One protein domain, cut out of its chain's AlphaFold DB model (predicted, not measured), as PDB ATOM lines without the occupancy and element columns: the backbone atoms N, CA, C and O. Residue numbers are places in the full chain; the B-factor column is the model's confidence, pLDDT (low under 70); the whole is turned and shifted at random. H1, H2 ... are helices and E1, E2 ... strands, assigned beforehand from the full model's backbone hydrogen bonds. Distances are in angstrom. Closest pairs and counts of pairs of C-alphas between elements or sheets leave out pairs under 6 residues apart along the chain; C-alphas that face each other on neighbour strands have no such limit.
ATOM      1  N   TRP A 100      19.849 -34.644  53.442       91.31
ATOM      2  CA  TRP A 100      18.702 -34.881  52.566       91.31
ATOM      3  C   TRP A 100      17.789 -35.958  53.149       91.31
ATOM      4  O   TRP A 100      18.273 -36.984  53.617       91.31
ATOM      5  N   CYS A 101      16.476 -35.752  53.129       91.19
ATOM      6  CA  CYS A 101      15.508 -36.772  53.534       91.19
ATOM      7  C   CYS A 101      15.133 -37.647  52.330       91.19
ATOM      8  O   CYS A 101      14.660 -37.123  51.321       91.19
ATOM      9  N   THR A 102      15.293 -38.970  52.429       89.94
ATOM     10  CA  THR A 102      15.019 -39.903  51.315       89.94
ATOM     11  C   THR A 102      13.539 -40.029  50.972       89.94
ATOM     12  O   THR A 102      13.200 -40.323  49.831       89.94
ATOM     13  N   ARG A 103      12.643 -39.793  51.937       88.88
ATOM     14  CA  ARG A 103      11.193 -39.868  51.711       88.88
ATOM     15  C   ARG A 103      10.629 -38.612  51.060       88.88
ATOM     16  O   ARG A 103       9.755 -38.705  50.208       88.88
ATOM     17  N   CYS A 104      11.129 -37.442  51.450       89.12
ATOM     18  CA  CYS A 104      10.676 -36.163  50.898       89.12
ATOM     19  C   CYS A 104      11.451 -35.734  49.650       89.12
ATOM     20  O   CYS A 104      11.007 -34.821  48.963       89.12
ATOM     21  N   TRP A 105      12.620 -36.332  49.399       86.62
ATOM     22  CA  TRP A 105      13.582 -35.876  48.396       86.62
ATOM     23  C   TRP A 105      13.851 -34.363  48.477       86.62
ATOM     24  O   TRP A 105      13.902 -33.666  47.467       86.62
ATOM     25  N   ALA A 106      14.043 -33.862  49.698       88.69
ATOM     26  CA  ALA A 106      14.336 -32.463  49.989       88.69
ATOM     27  C   ALA A 106      15.236 -32.338  51.227       88.69
ATOM     28  O   ALA A 106      15.441 -33.310  51.965       88.69
ATOM     29  N   HIS A 107      15.744 -31.129  51.492       87.69
ATOM     30  CA  HIS A 107      16.388 -30.839  52.772       87.69
ATOM     31  C   HIS A 107      15.434 -31.164  53.933       87.69
ATOM     32  O   HIS A 107      14.253 -30.807  53.867       87.69
ATOM     33  N   PRO A 108      15.917 -31.847  54.986       88.19
ATOM     34  CA  PRO A 108      15.068 -32.273  56.086       88.19
ATOM     35  C   PRO A 108      14.519 -31.053  56.835       88.19
ATOM     36  O   PRO A 108      15.280 -30.244  57.364       88.19
ATOM     37  N   GLY A 109      13.192 -30.932  56.876       86.88
ATOM     38  CA  GLY A 109      12.502 -30.031  57.799       86.88
ATOM     39  C   GLY A 109      12.318 -30.675  59.175       86.88
ATOM     40  O   GLY A 109      12.662 -31.841  59.369       86.88
ATOM     41  N   ASP A 110      11.709 -29.948  60.112       84.12
ATOM     42  CA  ASP A 110      11.490 -30.429  61.488       84.12
ATOM     43  C   ASP A 110      10.709 -31.756  61.526       84.12
ATOM     44  O   ASP A 110      11.027 -32.646  62.307       84.12
ATOM     45  N   GLY A 111       9.754 -31.947  60.607       84.44
ATOM     46  CA  GLY A 111       8.986 -33.192  60.478       84.44
ATOM     47  C   GLY A 111       9.775 -34.400  59.951       84.44
ATOM     48  O   GLY A 111       9.257 -35.509  59.966       84.44
ATOM     49  N   CYS A 112      11.011 -34.213  59.478       87.25
ATOM     50  CA  CYS A 112      11.877 -35.305  59.021       87.25
ATOM     51  C   CYS A 112      12.785 -35.851  60.136       87.25
ATOM     52  O   CYS A 112      13.376 -36.914  59.977       87.25
ATOM     53  N   LEU A 113      12.938 -35.125  61.246       81.00
ATOM     54  CA  LEU A 113      13.853 -35.480  62.327       81.00
ATOM     55  C   LEU A 113      13.092 -36.275  63.397       81.00
ATOM     56  O   LEU A 113      12.534 -35.698  64.323       81.00
ATOM     57  N   GLY A 114      13.056 -37.604  63.260       74.44
ATOM     58  CA  GLY A 114      12.515 -38.508  64.291       74.44
ATOM     59  C   GLY A 114      11.387 -39.441  63.845       74.44
ATOM     60  O   GLY A 114      10.960 -40.279  64.632       74.44
ATOM     61  N   GLY A 115      10.923 -39.341  62.598       81.00
ATOM     62  CA  GLY A 115      10.054 -40.362  62.011       81.00
ATOM     63  C   GLY A 115      10.878 -41.529  61.467       81.00
ATOM     64  O   GLY A 115      11.827 -41.294  60.720       81.00
ATOM     65  N   GLU A 116      10.499 -42.772  61.780       84.75
ATOM     66  CA  GLU A 116      11.132 -43.985  61.214       84.75
ATOM     67  C   GLU A 116      11.111 -43.982  59.674       84.75
ATOM     68  O   GLU A 116      12.022 -44.479  59.016       84.75
ATOM     69  N   ASP A 117      10.108 -43.316  59.105       89.25
ATOM     70  CA  ASP A 117       9.898 -43.152  57.673       89.25
ATOM     71  C   ASP A 117      10.787 -42.082  57.009       89.25
ATOM     72  O   ASP A 117      10.833 -41.995  55.782       89.25
ATOM     73  N   HIS A 118      11.490 -41.248  57.779       88.75
ATOM     74  CA  HIS A 118      12.253 -40.104  57.269       88.75
ATOM     75  C   HIS A 118      13.756 -40.294  57.471       88.75
ATOM     76  O   HIS A 118      14.417 -39.535  58.178       88.75
ATOM     77  N   ARG A 119      14.332 -41.295  56.798       92.25
ATOM     78  CA  ARG A 119      15.786 -41.499  56.804       92.25
ATOM     79  C   ARG A 119      16.495 -40.267  56.222       92.25
ATOM     80  O   ARG A 119      16.289 -39.899  55.065       92.25
ATOM     81  N   VAL A 120      17.330 -39.628  57.042       91.50
ATOM     82  CA  VAL A 120      18.151 -38.478  56.648       91.50
ATOM     83  C   VAL A 120      19.554 -38.959  56.290       91.50
ATOM     84  O   VAL A 120      20.211 -39.635  57.079       91.50
ATOM     85  N   LEU A 121      20.009 -38.613  55.090       92.31
ATOM     86  CA  LEU A 121      21.325 -38.948  54.563       92.31
ATOM     87  C   LEU A 121      22.228 -37.715  54.521       92.31
ATOM     88  O   LEU A 121      21.735 -36.622  54.231       92.31
ATOM     89  N   PRO A 122      23.549 -37.878  54.698       93.38
ATOM     90  CA  PRO A 122      24.512 -36.863  54.292       93.38
ATOM     91  C   PRO A 122      24.369 -36.541  52.800       93.38
ATOM     92  O   PRO A 122      24.096 -37.425  51.989       93.38
ATOM     93  N   TYR A 123      24.612 -35.289  52.420       88.62
ATOM     94  CA  TYR A 123      24.425 -34.780  51.060       88.62
ATOM     95  C   TYR A 123      25.179 -35.604  50.012       88.62
ATOM     96  O   TYR A 123      24.616 -35.933  48.974       88.62
ATOM     97  N   VAL A 124      26.426 -35.994  50.295       91.50
ATOM     98  CA  VAL A 124      27.235 -36.816  49.377       91.50
ATOM     99  C   VAL A 124      26.599 -38.194  49.162       91.50
ATOM    100  O   VAL A 124      26.512 -38.664  48.028       91.50
ATOM    101  N   THR A 125      26.090 -38.821  50.227       93.31
ATOM    102  CA  THR A 125      25.371 -40.100  50.143       93.31
ATOM    103  C   THR A 125      24.068 -39.942  49.365       93.31
ATOM    104  O   THR A 125      23.807 -40.729  48.460       93.31
ATOM    105  N   ALA A 126      23.293 -38.892  49.645       89.00
ATOM    106  CA  ALA A 126      22.063 -38.591  48.918       89.00
ATOM    107  C   ALA A 126      22.318 -38.336  47.424       89.00
ATOM    108  O   ALA A 126      21.573 -38.824  46.581       89.00
ATOM    109  N   GLN A 127      23.395 -37.623  47.079       89.75
ATOM    110  CA  GLN A 127      23.798 -37.393  45.692       89.75
ATOM    111  C   GLN A 127      24.169 -38.706  44.990       89.75
ATOM    112  O   GLN A 127      23.791 -38.911  43.837       89.75
ATOM    113  N   HIS A 128      24.896 -39.600  45.666       92.69
ATOM    114  CA  HIS A 128      25.241 -40.908  45.113       92.69
ATOM    115  C   HIS A 128      23.997 -41.787  44.915       92.69
ATOM    116  O   HIS A 128      23.827 -42.363  43.843       92.69
ATOM    117  N   GLU A 129      23.103 -41.854  45.908       92.06
ATOM    118  CA  GLU A 129      21.835 -42.588  45.800       92.06
ATOM    119  C   GLU A 129      20.945 -42.020  44.684       92.06
ATOM    120  O   GLU A 129      20.403 -42.789  43.895       92.06
ATOM    121  N   ALA A 130      20.864 -40.692  44.535       87.25
ATOM    122  CA  ALA A 130      20.130 -40.054  43.441       87.25
ATOM    123  C   ALA A 130      20.684 -40.454  42.067       87.25
ATOM    124  O   ALA A 130      19.927 -40.813  41.168       87.25
ATOM    125  N   ARG A 131      22.014 -40.423  41.894       90.06
ATOM    126  CA  ARG A 131      22.663 -40.832  40.638       90.06
ATOM    127  C   ARG A 131      22.429 -42.309  40.333       90.06
ATOM    128  O   ARG A 131      22.146 -42.639  39.184       90.06
ATOM    129  N   ALA A 132      22.520 -43.175  41.342       92.19
ATOM    130  CA  ALA A 132      22.231 -44.598  41.195       92.19
ATOM    131  C   ALA A 132      20.766 -44.829  40.788       92.19
ATOM    132  O   ALA A 132      20.516 -45.521  39.807       92.19
ATOM    133  N   ALA A 133      19.816 -44.162  41.451       87.56
ATOM    134  CA  ALA A 133      18.394 -44.248  41.125       87.56
ATOM    135  C   ALA A 133      18.089 -43.773  39.694       87.56
ATOM    136  O   ALA A 133      17.346 -44.435  38.975       87.56
ATOM    137  N   VAL A 134      18.697 -42.667  39.247       86.25
ATOM    138  CA  VAL A 134      18.570 -42.187  37.857       86.25
ATOM    139  C   VAL A 134      19.147 -43.202  36.870       86.25
ATOM    140  O   VAL A 134      18.535 -43.493  35.845       86.25
ATOM    141  N   HIS A 135      20.313 -43.774  37.175       89.06
ATOM    142  CA  HIS A 135      20.927 -44.792  36.330       89.06
ATOM    143  C   HIS A 135      20.058 -46.059  36.226       89.06
ATOM    144  O   HIS A 135      19.881 -46.603  35.135       89.06
ATOM    145  N   ASP A 136      19.476 -46.511  37.336       89.81
ATOM    146  CA  ASP A 136      18.579 -47.666  37.359       89.81
ATOM    147  C   ASP A 136      17.260 -47.382  36.637       89.81
ATOM    148  O   ASP A 136      16.798 -48.226  35.868       89.81
ATOM    149  N   ALA A 137      16.709 -46.172  36.776       82.62
ATOM    150  CA  ALA A 137      15.551 -45.727  36.006       82.62
ATOM    151  C   ALA A 137      15.840 -45.731  34.493       82.62
ATOM    152  O   ALA A 137      15.045 -46.261  33.719       82.62
ATOM    153  N   HIS A 138      17.003 -45.232  34.058       83.44
ATOM    154  CA  HIS A 138      17.418 -45.311  32.653       83.44
ATOM    155  C   HIS A 138      17.578 -46.757  32.169       83.44
ATOM    156  O   HIS A 138      17.194 -47.077  31.043       83.44
ATOM    157  N   ARG A 139      18.130 -47.650  32.998       87.88
ATOM    158  CA  ARG A 139      18.259 -49.074  32.659       87.88
ATOM    159  C   ARG A 139      16.888 -49.736  32.509       87.88
ATOM    160  O   ARG A 139      16.677 -50.469  31.546       87.88
ATOM    161  N   ALA A 140      15.963 -49.457  33.427       82.75
ATOM    162  CA  ALA A 140      14.594 -49.956  33.375       82.75
ATOM    163  C   ALA A 140      13.854 -49.439  32.135       82.75
ATOM    164  O   ALA A 140      13.216 -50.225  31.440       82.75
ATOM    165  N   LEU A 141      14.008 -48.153  31.803       81.50
ATOM    166  CA  LEU A 141      13.450 -47.566  30.585       81.50
ATOM    167  C   LEU A 141      13.982 -48.262  29.327       81.50
ATOM    168  O   LEU A 141      13.188 -48.689  28.497       81.50
ATOM    169  N   LYS A 142      15.304 -48.460  29.214       81.31
ATOM    170  CA  LYS A 142      15.911 -49.202  28.092       81.31
ATOM    171  C   LYS A 142      15.375 -50.628  27.976       81.31
ATOM    172  O   LYS A 142      15.141 -51.104  26.872       81.31
ATOM    173  N   HIS A 143      15.177 -51.313  29.101       81.19
ATOM    174  CA  HIS A 143      14.621 -52.665  29.098       81.19
ATOM    175  C   HIS A 143      13.153 -52.688  28.651       81.19
ATOM    176  O   HIS A 143      12.770 -53.536  27.848       81.19
ATOM    177  N   SER A 144      12.339 -51.744  29.129       76.06
ATOM    178  CA  SER A 144      10.954 -51.582  28.679       76.06
ATOM    179  C   SER A 144      10.877 -51.244  27.192       76.06
ATOM    180  O   SER A 144      10.051 -51.831  26.500       76.06
ATOM    181  N   GLN A 145      11.769 -50.382  26.693       78.06
ATOM    182  CA  GLN A 145      11.876 -50.073  25.268       78.06
ATOM    183  C   GLN A 145      12.209 -51.331  24.460       78.06
ATOM    184  O   GLN A 145      11.467 -51.668  23.554       78.06
ATOM    185  N   ALA A 146      13.222 -52.105  24.860       77.88
ATOM    186  CA  ALA A 146      13.578 -53.344  24.166       77.88
ATOM    187  C   ALA A 146      12.439 -54.381  24.154       77.88
ATOM    188  O   ALA A 146      12.258 -55.102  23.177       77.88
ATOM    189  N   ARG A 147      11.652 -54.471  25.236       76.44
ATOM    190  CA  ARG A 147      10.458 -55.332  25.278       76.44
ATOM    191  C   ARG A 147       9.365 -54.835  24.340       76.44
ATOM    192  O   ARG A 147       8.730 -55.658  23.689       76.44
ATOM    193  N   LEU A 148       9.139 -53.523  24.293       73.62
ATOM    194  CA  LEU A 148       8.207 -52.916  23.354       73.62
ATOM    195  C   LEU A 148       8.667 -53.189  21.920       73.62
ATOM    196  O   LEU A 148       7.893 -53.739  21.155       73.62
ATOM    197  N   ASP A 149       9.933 -52.934  21.596       74.38
ATOM    198  CA  ASP A 149      10.514 -53.198  20.276       74.38
ATOM    199  C   ASP A 149      10.373 -54.676  19.879       74.38
ATOM    200  O   ASP A 149      10.019 -54.976  18.743       74.38
ATOM    201  N   ALA A 150      10.571 -55.611  20.816       76.69
ATOM    202  CA  ALA A 150      10.372 -57.040  20.573       76.69
ATOM    203  C   ALA A 150       8.901 -57.402  20.298       76.69
ATOM    204  O   ALA A 150       8.628 -58.219  19.424       76.69
ATOM    205  N   ILE A 151       7.952 -56.799  21.022       74.31
ATOM    206  CA  ILE A 151       6.513 -56.992  20.780       74.31
ATOM    207  C   ILE A 151       6.125 -56.393  19.427       74.31
ATOM    208  O   ILE A 151       5.455 -57.050  18.637       74.31
ATOM    209  N   LEU A 152       6.579 -55.173  19.140       70.44
ATOM    210  CA  LEU A 152       6.331 -54.492  17.871       70.44
ATOM    211  C   LEU A 152       6.968 -55.244  16.694       70.44
ATOM    212  O   LEU A 152       6.393 -55.257  15.614       70.44
ATOM    213  N   GLY A 153       8.114 -55.899  16.899       76.25
ATOM    214  CA  GLY A 153       8.753 -56.767  15.908       76.25
ATOM    215  C   GLY A 153       8.079 -58.132  15.732       76.25
ATOM    216  O   GLY A 153       8.288 -58.774  14.709       76.25
TER     217      GLY A 153
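AT A GLANCE: This is residues 100 to 153 of the 335 residues of the protein "uncharacterized protein LOC113212017" of Frankliniella occidentalis (UniProt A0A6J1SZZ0). A small head of loops, residues 100 to 119 with the short strand E1, gives way to one long helix, H1, whose residues 131 to 153 stick out as an arm and make the length. The printed part has 54 residues, with one named strand and then one named helix, and is mostly helix. It is extended, with a radius of gyration of the C-alphas of 16.5 A, and spans 53 by 20 by 14 A.

IN THESE COORDINATES: Start at C-alpha 100, at (18.702, -34.881, 52.566); residues 100 to 119 hold no named element. Find E1 at residues 120 to 122, from C-alpha 120 at (18.151, -38.478, 56.648). H1, residues 123 to 153, then runs 44.3 A to C-alpha 153 at (8.753, -56.767, 15.908).

HOW THE PARTS SIT: E1 and H1 meet only through their tight link, with 0 residues between them. E1 pairs with no named strand. Along H1, every O i to N i+4 pair is within hydrogen-bond range.

THE WHOLE: The C-alphas farthest apart are those of Asp 110 and Gly 153, 52.7 A. Without residues 131 to 153, which stand free, the body spans 23 by 14 by 12 A. The printed part has no cut, and no printed residue has a pLDDT under 70.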